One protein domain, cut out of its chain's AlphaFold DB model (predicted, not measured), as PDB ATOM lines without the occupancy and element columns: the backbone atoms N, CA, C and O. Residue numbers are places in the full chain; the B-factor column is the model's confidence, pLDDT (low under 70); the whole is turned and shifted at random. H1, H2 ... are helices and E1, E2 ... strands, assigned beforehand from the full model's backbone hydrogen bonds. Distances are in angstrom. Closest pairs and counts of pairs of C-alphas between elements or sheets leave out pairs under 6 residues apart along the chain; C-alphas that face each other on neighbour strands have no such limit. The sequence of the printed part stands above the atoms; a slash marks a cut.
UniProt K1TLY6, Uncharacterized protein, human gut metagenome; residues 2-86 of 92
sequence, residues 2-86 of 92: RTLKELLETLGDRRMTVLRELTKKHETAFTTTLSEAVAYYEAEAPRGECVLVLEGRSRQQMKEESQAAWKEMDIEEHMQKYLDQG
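What this domain is: This is residues 2 to 86 of the 92 residues of an uncharacterized protein of human gut metagenome (UniProt K1TLY6). A small body, a three-stranded sheet with H2 over one face and H1 side by side with H2, has a long arm made of H3 and H4 that sticks out from it. Residues 58 to 86 stand free, and this arm makes much of the length of the whole. The printed part has 85 residues, with four named helices and three named strands in the order H1, E1, E2, H2, E3, H3, H4, and its class is mixed, helices and strands. The sheet runs E2, E1, E3, all antiparallel. The whole is extended, with a radius of gyration of the C-alphas of 21.1 A and spans of 71 by 23 by 21 A.

How they stand to each other: H1, residues 2 to 11, touches H2, residues 34 to 43, at a shallow tilt of 18 degrees, opposite ways; the closest C-alphas are those of Leu 8 and Leu 34, 5.9 A apart. E1, residues 15 to 20, and E2, residues 28 to 33, form a hairpin, antiparallel at 156 degrees, with N 16 and O 32 within hydrogen-bond range at 2.8 A. H1 is only just not on the sheet, with 4 pairs of C-alphas within 10 A. H2 is on the sheet over E2, at a height of 9.7 A over the sheet, and its line stands up from the sheet at 45 degrees; sheet and helix make two layers, a helix on one face of a sheet. E3, residues 50 to 54, is antiparallel to E1 at 164 degrees, with N 17 and O 53 at 2.8 A and N 51 and O 19 at 2.9 A, within hydrogen-bond range. E2, H2 and E3 form a split strand-helix-strand unit, two strands running the same way with E1 between them in the sheet, and its crossover is right-handed. H3, residues 59 to 72, and H4, residues 75 to 84, are apart from each other and not on the sheet. In H1, H2, H3 and H4 every O i to N i+4 pair is within hydrogen-bond range.

Where its parts are: H1 begins at C-alpha 2 (40.867, 6.263, -52.004) and is 14.1 A long. E1 is 16.7 A, E2 15.9 A, H2 14.5 A and E3 12.9 A long. H3, 19.9 A, begins at C-alpha 59 (44.463, 14.821, -24.761). H4, 14.6 A, ends at C-alpha 84 (56.367, -15.071, -8.195).

The domain as a whole: The two C-alphas farthest apart are those of Lys 25 and Gly 86, at 70.9 A. Without the stretch that stands free, the body has 56 residues and spans 33 by 24 by 14 A. The printed part has no cut and no long link. Its mean pLDDT is 77.7, and residues 21 to 27 and 69 to 86 are under 70.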
ATOM      1  N   ARG A   2      40.795   7.413 -52.921       82.62
ATOM      2  CA  ARG A   2      40.867   6.263 -52.004       82.62
ATOM      3  C   ARG A   2      41.442   6.613 -50.619       82.62
ATOM      4  O   ARG A   2      40.813   6.302 -49.623       82.62
ATOM      5  N   THR A   3      42.535   7.377 -50.572       87.94
ATOM      6  CA  THR A   3      43.197   7.764 -49.314       87.94
ATOM      7  C   THR A   3      42.313   8.579 -48.367       87.94
ATOM      8  O   THR A   3      42.277   8.282 -47.184       87.94
ATOM      9  N   LEU A   4      41.580   9.592 -48.850       88.88
ATOM     10  CA  LEU A   4      40.721  10.408 -47.975       88.88
ATOM     11  C   LEU A   4      39.548   9.597 -47.406       88.88
ATOM     12  O   LEU A   4      39.197   9.775 -46.245       88.88
ATOM     13  N   LYS A   5      38.984   8.676 -48.200       90.06
ATOM     14  CA  LYS A   5      37.927   7.764 -47.740       90.06
ATOM     15  C   LYS A   5      38.452   6.777 -46.697       90.06
ATOM     16  O   LYS A   5      37.850   6.650 -45.642       90.06
ATOM     17  N   GLU A   6      39.614   6.172 -46.944       92.00
ATOM     18  CA  GLU A   6      40.276   5.286 -45.974       92.00
ATOM     19  C   GLU A   6      40.611   6.024 -44.667       92.00
ATOM     20  O   GLU A   6      40.409   5.486 -43.581       92.00
ATOM     21  N   LEU A   7      41.073   7.277 -44.743       90.69
ATOM     22  CA  LEU A   7      41.322   8.110 -43.561       90.69
ATOM     23  C   LEU A   7      40.031   8.427 -42.797       90.69
ATOM     24  O   LEU A   7      40.033   8.358 -41.572       90.69
ATOM     25  N   LEU A   8      38.936   8.738 -43.493       91.12
ATOM     26  CA  LEU A   8      37.634   8.985 -42.867       91.12
ATOM     27  C   LEU A   8      37.091   7.728 -42.167       91.12
ATOM     28  O   LEU A   8      36.619   7.817 -41.038       91.12
ATOM     29  N   GLU A   9      37.198   6.560 -42.801       91.00
ATOM     30  CA  GLU A   9      36.754   5.283 -42.229       91.00
ATOM     31  C   GLU A   9      37.592   4.858 -41.013       91.00
ATOM     32  O   GLU A   9      37.053   4.321 -40.048       91.00
ATOM     33  N   THR A  10      38.904   5.110 -41.032       90.50
ATOM     34  CA  THR A  10      39.821   4.673 -39.962       90.50
ATOM     35  C   THR A  10      39.931   5.657 -38.802       90.50
ATOM     36  O   THR A  10      40.040   5.242 -37.648       90.50
ATOM     37  N   LEU A  11      39.934   6.963 -39.078       87.81
ATOM     38  CA  LEU A  11      40.153   8.004 -38.069       87.81
ATOM     39  C   LEU A  11      38.853   8.677 -37.616       87.81
ATOM     40  O   LEU A  11      38.859   9.345 -36.572       87.81
ATOM     41  N   GLY A  12      37.759   8.488 -38.354       88.44
ATOM     42  CA  GLY A  12      36.513   9.225 -38.182       88.44
ATOM     43  C   GLY A  12      36.597  10.642 -38.748       88.44
ATOM     44  O   GLY A  12      37.615  11.056 -39.307       88.44
ATOM     45  N   ASP A  13      35.516  11.404 -38.588       92.62
ATOM     46  CA  ASP A  13      35.473  12.776 -39.086       92.62
ATOM     47  C   ASP A  13      36.257  13.720 -38.163       92.62
ATOM     48  O   ASP A  13      35.899  13.938 -37.003       92.62
ATOM     49  N   ARG A  14      37.377  14.238 -38.667       91.50
ATOM     50  CA  ARG A  14      38.304  15.108 -37.933       91.50
ATOM     51  C   ARG A  14      38.653  16.322 -38.765       91.50
ATOM     52  O   ARG A  14      38.594  16.281 -39.994       91.50
ATOM     53  N   ARG A  15      39.081  17.390 -38.093       93.06
ATOM     54  CA  ARG A  15      39.572  18.577 -38.789       93.06
ATOM     55  C   ARG A  15      40.890  18.280 -39.479       93.06
ATOM     56  O   ARG A  15      41.745  17.553 -38.967       93.06
ATOM     57  N   MET A  16      41.058  18.886 -40.640       94.00
ATOM     58  CA  MET A  16      42.273  18.814 -41.418       94.00
ATOM     59  C   MET A  16      42.525  20.114 -42.172       94.00
ATOM     60  O   MET A  16      41.602  20.864 -42.482       94.00
ATOM     61  N   THR A  17      43.782  20.364 -42.503       93.06
ATOM     62  CA  THR A  17      44.172  21.425 -43.427       93.06
ATOM     63  C   THR A  17      44.771  20.791 -44.665       93.06
ATOM     64  O   THR A  17      45.656  19.937 -44.569       93.06
ATOM     65  N   VAL A  18      44.286  21.214 -45.829       90.12
ATOM     66  CA  VAL A  18      44.798  20.771 -47.122       90.12
ATOM     67  C   VAL A  18      45.594  21.905 -47.743       90.12
ATOM     68  O   VAL A  18      45.089  23.019 -47.869       90.12
ATOM     69  N   LEU A  19      46.838  21.617 -48.123       88.00
ATOM     70  CA  LEU A  19      47.718  22.538 -48.831       88.00
ATOM     71  C   LEU A  19      47.951  22.012 -50.248       88.00
ATOM     72  O   LEU A  19      48.319  20.848 -50.420       88.00
ATOM     73  N   ARG A  20      47.755  22.863 -51.258       82.56
ATOM     74  CA  ARG A  20      47.967  22.529 -52.677       82.56
ATOM     75  C   ARG A  20      48.777  23.600 -53.413       82.56
ATOM     76  O   ARG A  20      48.731  24.770 -53.041       82.56
ATOM     77  N   GLU A  21      49.460  23.162 -54.476       69.56
ATOM     78  CA  GLU A  21      50.243  23.977 -55.428       69.56
ATOM     79  C   GLU A  21      51.498  24.684 -54.866       69.56
ATOM     80  O   GLU A  21      51.668  25.892 -55.017       69.56
ATOM     81  N   LEU A  22      52.461  23.926 -54.320       59.66
ATOM     82  CA  LEU A  22      53.742  24.488 -53.843       59.66
ATOM     83  C   LEU A  22      54.623  25.147 -54.933       59.66
ATOM     84  O   LEU A  22      55.562  25.865 -54.600       59.66
ATOM     85  N   THR A  23      54.379  24.918 -56.232       54.72
ATOM     86  CA  THR A  23      55.334  25.289 -57.301       54.72
ATOM     87  C   THR A  23      54.914  26.455 -58.206       54.72
ATOM     88  O   THR A  23      55.691  26.844 -59.081       54.72
ATOM     89  N   LYS A  24      53.743  27.084 -58.013       53.09
ATOM     90  CA  LYS A  24      53.316  28.249 -58.819       53.09
ATOM     91  C   LYS A  24      52.523  29.288 -58.022       53.09
ATOM     92  O   LYS A  24      51.309  29.281 -58.099       53.09
ATOM     93  N   LYS A  25      53.201  30.237 -57.356       57.38
ATOM     94  CA  LYS A  25      52.705  31.562 -56.878       57.38
ATOM     95  C   LYS A  25      51.378  31.646 -56.078       57.38
ATOM     96  O   LYS A  25      51.072  32.727 -55.587       57.38
ATOM     97  N   HIS A  26      50.631  30.561 -55.908       58.34
ATOM     98  CA  HIS A  26      49.291  30.496 -55.335       58.34
ATOM     99  C   HIS A  26      49.206  29.295 -54.391       58.34
ATOM    100  O   HIS A  26      48.510  28.316 -54.650       58.34
ATOM    101  N   GLU A  27      49.925  29.377 -53.272       66.62
ATOM    102  CA  GLU A  27      49.708  28.449 -52.167       66.62
ATOM    103  C   GLU A  27      48.262  28.593 -51.688       66.62
ATOM    104  O   GLU A  27      47.850  29.650 -51.206       66.62
ATOM    105  N   THR A  28      47.473  27.534 -51.849       74.69
ATOM    106  CA  THR A  28      46.127  27.480 -51.282       74.69
ATOM    107  C   THR A  28      46.154  26.521 -50.109       74.69
ATOM    108  O   THR A  28      46.321  25.314 -50.295       74.69
ATOM    109  N   ALA A  29      45.984  27.066 -48.909       86.19
ATOM    110  CA  ALA A  29      45.754  26.306 -47.694       86.19
ATOM    111  C   ALA A  29      44.338  26.596 -47.204       86.19
ATOM    112  O   ALA A  29      43.957  27.757 -47.050       86.19
ATOM    113  N   PHE A  30      43.559  25.550 -46.956       88.50
ATOM    114  CA  PHE A  30      42.235  25.699 -46.367       88.50
ATOM    115  C   PHE A  30      41.995  24.638 -45.304       88.50
ATOM    116  O   PHE A  30      42.440  23.493 -45.421       88.50
ATOM    117  N   THR A  31      41.310  25.051 -44.244       93.06
ATOM    118  CA  THR A  31      40.910  24.183 -43.139       93.06
ATOM    119  C   THR A  31      39.502  23.676 -43.394       93.06
ATOM    120  O   THR A  31      38.618  24.438 -43.776       93.06
ATOM    121  N   THR A  32      39.308  22.383 -43.193       93.25
ATOM    122  CA  THR A  32      38.062  21.668 -43.456       93.25
ATOM    123  C   THR A  32      37.998  20.426 -42.563       93.25
ATOM    124  O   THR A  32      38.845  20.233 -41.686       93.25
ATOM    125  N   THR A  33      36.997  19.582 -42.748       94.50
ATOM    126  CA  THR A  33      36.897  18.252 -42.138       94.50
ATOM    127  C   THR A  33      37.202  17.161 -43.165       94.50
ATOM    128  O   THR A  33      37.213  17.418 -44.368       94.50
ATOM    129  N   LEU A  34      37.483  15.936 -42.717       93.31
ATOM    130  CA  LEU A  34      37.697  14.803 -43.625       93.31
ATOM    131  C   LEU A  34      36.464  14.550 -44.502       93.31
ATOM    132  O   LEU A  34      36.617  14.300 -45.698       93.31
ATOM    133  N   SER A  35      35.259  14.653 -43.936       93.50
ATOM    134  CA  SER A  35      34.003  14.489 -44.675       93.50
ATOM    135  C   SER A  35      33.834  15.545 -45.775       93.50
ATOM    136  O   SER A  35      33.589  15.207 -46.936       93.50
ATOM    137  N   GLU A  36      34.054  16.816 -45.446       93.12
ATOM    138  CA  GLU A  36      34.021  17.922 -46.405       93.12
ATOM    139  C   GLU A  36      35.131  17.821 -47.457       93.12
ATOM    140  O   GLU A  36      34.878  18.072 -48.632       93.12
ATOM    141  N   ALA A  37      36.345  17.412 -47.078       91.31
ATOM    142  CA  ALA A  37      37.446  17.218 -48.016       91.31
ATOM    143  C   ALA A  37      37.134  16.108 -49.028       91.31
ATOM    144  O   ALA A  37      37.425  16.257 -50.217       91.31
ATOM    145  N   VAL A  38      36.522  15.002 -48.586       91.25
ATOM    146  CA  VAL A  38      36.049  13.941 -49.487       91.25
ATOM    147  C   VAL A  38      35.026  14.506 -50.468       91.25
ATOM    148  O   VAL A  38      35.204  14.328 -51.670       91.25
ATOM    149  N   ALA A  39      34.009  15.226 -49.986       91.44
ATOM    150  CA  ALA A  39      32.983  15.821 -50.843       91.44
ATOM    151  C   ALA A  39      33.569  16.847 -51.833       91.44
ATOM    152  O   ALA A  39      33.242  16.832 -53.020       91.44
ATOM    153  N   TYR A  40      34.488  17.698 -51.368       89.12
ATOM    154  CA  TYR A  40      35.171  18.697 -52.186       89.12
ATOM    155  C   TYR A  40      35.944  18.041 -53.332       89.12
ATOM    156  O   TYR A  40      35.773  18.409 -54.493       89.12
ATOM    157  N   TYR A  41      36.743  17.019 -53.025       87.50
ATOM    158  CA  TYR A  41      37.546  16.347 -54.040       87.50
ATOM    159  C   TYR A  41      36.752  15.359 -54.914       87.50
ATOM    160  O   TYR A  41      37.270  14.884 -55.928       87.50
ATOM    161  N   GLU A  42      35.513  15.017 -54.536       87.31
ATOM    162  CA  GLU A  42      34.583  14.264 -55.391       87.31
ATOM    163  C   GLU A  42      34.022  15.155 -56.496       87.31
ATOM    164  O   GLU A  42      33.879  14.699 -57.631       87.31
ATOM    165  N   ALA A  43      33.763  16.426 -56.183       85.19
ATOM    166  CA  ALA A  43      33.357  17.424 -57.162       85.19
ATOM    167  C   ALA A  43      34.539  17.935 -58.008       85.19
ATOM    168  O   ALA A  43      34.381  18.174 -59.205       85.19
ATOM    169  N   GLU A  44      35.726  18.086 -57.412       80.38
ATOM    170  CA  GLU A  44      36.908  18.642 -58.072       80.38
ATOM    171  C   GLU A  44      38.140  17.757 -57.838       80.38
ATOM    172  O   GLU A  44      38.719  17.750 -56.758       80.38
ATOM    173  N   ALA A  45      38.581  17.008 -58.852       76.81
ATOM    174  CA  ALA A  45      39.714  16.097 -58.689       76.81
ATOM    175  C   ALA A  45      41.002  16.839 -58.255       76.81
ATOM    176  O   ALA A  45      41.346  17.866 -58.851       76.81
ATOM    177  N   PRO A  46      41.762  16.311 -57.272       79.19
ATOM    178  CA  PRO A  46      43.004  16.932 -56.829       79.19
ATOM    179  C   PRO A  46      44.013  16.990 -57.980       79.19
ATOM    180  O   PRO A  46      44.224  16.005 -58.691       79.19
ATOM    181  N   ARG A  47      44.647  18.151 -58.159       75.81
ATOM    182  CA  ARG A  47      45.691  18.381 -59.163       75.81
ATOM    183  C   ARG A  47      47.016  18.676 -58.469       75.81
ATOM    184  O   ARG A  47      47.076  19.547 -57.608       75.81
ATOM    185  N   GLY A  48      48.072  17.985 -58.895       78.19
ATOM    186  CA  GLY A  48      49.421  18.163 -58.357       78.19
ATOM    187  C   GLY A  48      49.637  17.498 -56.997       78.19
ATOM    188  O   GLY A  48      48.843  16.668 -56.556       78.19
ATOM    189  N   GLU A  49      50.751  17.845 -56.358       81.50
ATOM    190  CA  GLU A  49      51.077  17.390 -55.008       81.50
ATOM    191  C   GLU A  49      50.276  18.179 -53.967       81.50
ATOM    192  O   GLU A  49      50.110  19.401 -54.068       81.50
ATOM    193  N   CYS A  50      49.790  17.469 -52.954       83.25
ATOM    194  CA  CYS A  50      49.015  18.026 -51.856       83.25
ATOM    195  C   CYS A  50      49.550  17.520 -50.517       83.25
ATOM    196  O   CYS A  50      49.864  16.339 -50.365       83.25
ATOM    197  N   VAL A  51      49.623  18.422 -49.539       88.00
ATOM    198  CA  VAL A  51      50.019  18.120 -48.161       88.00
ATOM    199  C   VAL A  51      48.770  18.155 -47.287       88.00
ATOM    200  O   VAL A  51      47.987  19.103 -47.348       88.00
ATOM    201  N   LEU A  52      48.582  17.112 -46.480       90.19
ATOM    202  CA  LEU A  52      47.450  16.971 -45.566       90.19
ATOM    203  C   LEU A  52      47.953  17.058 -44.126       90.19
ATOM    204  O   LEU A  52      48.804  16.270 -43.717       90.19
ATOM    205  N   VAL A  53      47.408  17.990 -43.350       91.25
ATOM    206  CA  VAL A  53      47.676  18.120 -41.913       91.25
ATOM    207  C   VAL A  53      46.414  17.727 -41.158       91.25
ATOM    208  O   VAL A  53      45.398  18.405 -41.271       91.25
ATOM    209  N   LEU A  54      46.467  16.627 -40.413       91.56
ATOM    210  CA  LEU A  54      45.326  16.062 -39.687       91.56
ATOM    211  C   LEU A  54      45.361  16.448 -38.207       91.56
ATOM    212  O   LEU A  54      46.424  16.460 -37.582       91.56
ATOM    213  N   GLU A  55      44.191  16.707 -37.628       90.06
ATOM    214  CA  GLU A  55      44.049  16.875 -36.186       90.06
ATOM    215  C   GLU A  55      44.416  15.573 -35.450       90.06
ATOM    216  O   GLU A  55      43.826  14.507 -35.661       90.06
ATOM    217  N   GLY A  56      45.420  15.672 -34.575       87.38
ATOM    218  CA  GLY A  56      45.853  14.572 -33.717       87.38
ATOM    219  C   GLY A  56      44.785  14.163 -32.696       87.38
ATOM    220  O   GLY A  56      43.756  14.817 -32.534       87.38
ATOM    221  N   ARG A  57      45.025  13.064 -31.975       83.75
ATOM    222  CA  ARG A  57      44.130  12.648 -30.882       83.75
ATOM    223  C   ARG A  57      44.048  13.735 -29.813       83.75
ATOM    224  O   ARG A  57      45.055  14.349 -29.455       83.75
ATOM    225  N   SER A  58      42.847  13.945 -29.277       81.75
ATOM    226  CA  SER A  58      42.682  14.876 -28.166       81.75
ATOM    227  C   SER A  58      43.391  14.332 -26.923       81.75
ATOM    228  O   SER A  58      43.475  13.121 -26.705       81.75
ATOM    229  N   ARG A  59      43.869  15.226 -26.050       78.88
ATOM    230  CA  ARG A  59      44.463  14.821 -24.761       78.88
ATOM    231  C   ARG A  59      43.503  13.981 -23.917       78.88
ATOM    232  O   ARG A  59      43.954  13.203 -23.085       78.88
ATOM    233  N   GLN A  60      42.199  14.166 -24.104       78.00
ATOM    234  CA  GLN A  60      41.169  13.410 -23.408       78.00
ATOM    235  C   GLN A  60      41.048  11.987 -23.964       78.00
ATOM    236  O   GLN A  60      41.138  11.044 -23.186       78.00
ATOM    237  N   GLN A  61      41.007  11.825 -25.290       77.50
ATOM    238  CA  GLN A  61      41.048  10.508 -25.939       77.50
ATOM    239  C   GLN A  61      42.314   9.731 -25.559       77.50
ATOM    240  O   GLN A  61      42.235   8.560 -25.218       77.50
ATOM    241  N   MET A  62      43.475  10.394 -25.516       78.06
ATOM    242  CA  MET A  62      44.721   9.750 -25.081       78.06
ATOM    243  C   MET A  62      44.658   9.257 -23.626       78.06
ATOM    244  O   MET A  62      45.239   8.222 -23.297       78.06
ATOM    245  N   LYS A  63      43.972   9.987 -22.736       78.88
ATOM    246  CA  LYS A  63      43.767   9.572 -21.338       78.88
ATOM    247  C   LYS A  63      42.804   8.390 -21.231       78.88
ATOM    248  O   LYS A  63      43.059   7.479 -20.454       78.88
ATOM    249  N   GLU A  64      41.726   8.401 -22.003       79.19
ATOM    250  CA  GLU A  64      40.740   7.318 -22.033       79.19
ATOM    251  C   GLU A  64      41.343   6.030 -22.611       79.19
ATOM    252  O   GLU A  64      41.192   4.970 -22.016       79.19
ATOM    253  N   GLU A  65      42.111   6.123 -23.699       75.00
ATOM    254  CA  GLU A  65      42.822   4.989 -24.301       75.00
ATOM    255  C   GLU A  65      43.914   4.437 -23.395       75.00
ATOM    256  O   GLU A  65      44.046   3.224 -23.279       75.00
ATOM    257  N   SER A  66      44.685   5.299 -22.724       73.50
ATOM    258  CA  SER A  66      45.653   4.812 -21.740       73.50
ATOM    259  C   SER A  66      44.927   4.076 -20.620       73.50
ATOM    260  O   SER A  66      45.267   2.931 -20.353       73.50
ATOM    261  N   GLN A  67      43.873   4.650 -20.028       74.50
ATOM    262  CA  GLN A  67      43.046   3.958 -19.029       74.50
ATOM    263  C   GLN A  67      42.432   2.643 -19.539       74.50
ATOM    264  O   GLN A  67      42.342   1.695 -18.764       74.50
ATOM    265  N   ALA A  68      42.017   2.569 -20.805       73.31
ATOM    266  CA  ALA A  68      41.516   1.345 -21.426       73.31
ATOM    267  C   ALA A  68      42.626   0.298 -21.602       73.31
ATOM    268  O   ALA A  68      42.434  -0.848 -21.215       73.31
ATOM    269  N   ALA A  69      43.818   0.700 -22.049       66.94
ATOM    270  CA  ALA A  69      44.985  -0.175 -22.152       66.94
ATOM    271  C   ALA A  69      45.437  -0.716 -20.781       66.94
ATOM    272  O   ALA A  69      45.857  -1.865 -20.674       66.94
ATOM    273  N   TRP A  70      45.301   0.073 -19.707       60.03
ATOM    274  CA  TRP A  70      45.520  -0.402 -18.332       60.03
ATOM    275  C   TRP A  70      44.441  -1.387 -17.856       60.03
ATOM    276  O   TRP A  70      44.712  -2.163 -16.946       60.03
ATOM    277  N   LYS A  71      43.229  -1.348 -18.430       58.47
ATOM    278  CA  LYS A  71      42.130  -2.281 -18.121       58.47
ATOM    279  C   LYS A  71      42.184  -3.569 -18.945       58.47
ATOM    280  O   LYS A  71      41.692  -4.583 -18.468       58.47
ATOM    281  N   GLU A  72      42.741  -3.522 -20.156       55.62
ATOM    282  CA  GLU A  72      42.951  -4.698 -21.015       55.62
ATOM    283  C   GLU A  72      44.220  -5.485 -20.662       55.62
ATOM    284  O   GLU A  72      44.342  -6.641 -21.058       55.62
ATOM    285  N   MET A  73      45.145  -4.906 -19.886       48.78
ATOM    286  CA  MET A  73      46.175  -5.691 -19.206       48.78
ATOM    287  C   MET A  73      45.518  -6.525 -18.105       48.78
ATOM    288  O   MET A  73      45.074  -6.004 -17.080       48.78
ATOM    289  N   ASP A  74      45.441  -7.822 -18.380       55.75
ATOM    290  CA  ASP A  74      44.751  -8.833 -17.599       55.75
ATOM    291  C   ASP A  74      45.167  -8.806 -16.118       55.75
ATOM    292  O   ASP A  74      46.348  -8.769 -15.757       55.75
ATOM    293  N   ILE A  75      44.168  -8.837 -15.236       57.19
ATOM    294  CA  ILE A  75      44.363  -8.952 -13.786       57.19
ATOM    295  C   ILE A  75      45.141 -10.242 -13.469       57.19
ATOM    296  O   ILE A  75      45.913 -10.264 -12.503       57.19
ATOM    297  N   GLU A  76      44.994 -11.288 -14.293       55.31
ATOM    298  CA  GLU A  76      45.729 -12.551 -14.156       55.31
ATOM    299  C   GLU A  76      47.249 -12.380 -14.296       55.31
ATOM    300  O   GLU A  76      47.993 -12.886 -13.450       55.31
ATOM    301  N   GLU A  77      47.731 -11.595 -15.269       54.75
ATOM    302  CA  GLU A  77      49.172 -11.379 -15.483       54.75
ATOM    303  C   GLU A  77      49.808 -10.572 -14.335       54.75
ATOM    304  O   GLU A  77      50.933 -10.849 -13.900       54.75
ATOM    305  N   HIS A  78      49.065  -9.614 -13.765       57.03
ATOM    306  CA  HIS A  78      49.495  -8.891 -12.565       57.03
ATOM    307  C   HIS A  78      49.539  -9.795 -11.327       57.03
ATOM    308  O   HIS A  78      50.485  -9.703 -10.540       57.03
ATOM    309  N   MET A  79      48.558 -10.685 -11.145       56.88
ATOM    310  CA  MET A  79      48.504 -11.581  -9.987       56.88
ATOM    311  C   MET A  79      49.654 -12.595 -10.000       56.88
ATOM    312  O   MET A  79      50.256 -12.860  -8.958       56.88
ATOM    313  N   GLN A  80      50.020 -13.101 -11.178       57.22
ATOM    314  CA  GLN A  80      51.108 -14.066 -11.333       57.22
ATOM    315  C   GLN A  80      52.474 -13.448 -11.003       57.22
ATOM    316  O   GLN A  80      53.281 -14.071 -10.317       57.22
ATOM    317  N   LYS A  81      52.687 -12.171 -11.351       55.53
ATOM    318  CA  LYS A  81      53.894 -11.417 -10.974       55.53
ATOM    319  C   LYS A  81      54.003 -11.177  -9.460       55.53
ATOM    320  O   LYS A  81      55.107 -11.197  -8.923       55.53
ATOM    321  N   TYR A  82      52.880 -10.980  -8.761       57.25
ATOM    322  CA  TYR A  82      52.858 -10.859  -7.295       57.25
ATOM    323  C   TYR A  82      53.039 -12.201  -6.570       57.25
ATOM    324  O   TYR A  82      53.595 -12.222  -5.472       57.25
ATOM    325  N   LEU A  83      52.609 -13.314  -7.174       57.25
ATOM    326  CA  LEU A  83      52.835 -14.664  -6.649       57.25
ATOM    327  C   LEU A  83      54.301 -15.108  -6.814       57.25
ATOM    328  O   LEU A  83      54.853 -15.697  -5.887       57.25
ATOM    329  N   ASP A  84      54.951 -14.754  -7.928       55.72
ATOM    330  CA  ASP A  84      56.367 -15.071  -8.195       55.72
ATOM    331  C   ASP A  84      57.358 -14.184  -7.419       55.72
ATOM    332  O   ASP A  84      58.490 -14.591  -7.161       55.72
ATOM    333  N   GLN A  85      56.948 -12.987  -6.978       53.41
ATOM    334  CA  GLN A  85      57.775 -12.100  -6.141       53.41
ATOM    335  C   GLN A  85      57.864 -12.522  -4.664       53.41
ATOM    336  O   GLN A  85      58.360 -11.760  -3.834       53.41
ATOM    337  N   GLY A  86      57.435 -13.740  -4.321       53.66
ATOM    338  CA  GLY A  86      57.775 -14.348  -3.038       53.66
ATOM    339  C   GLY A  86      57.246 -13.574  -1.832       53.66
ATOM    340  O   GLY A  86      57.949 -13.449  -0.829       53.66
TER     341      GLY A  86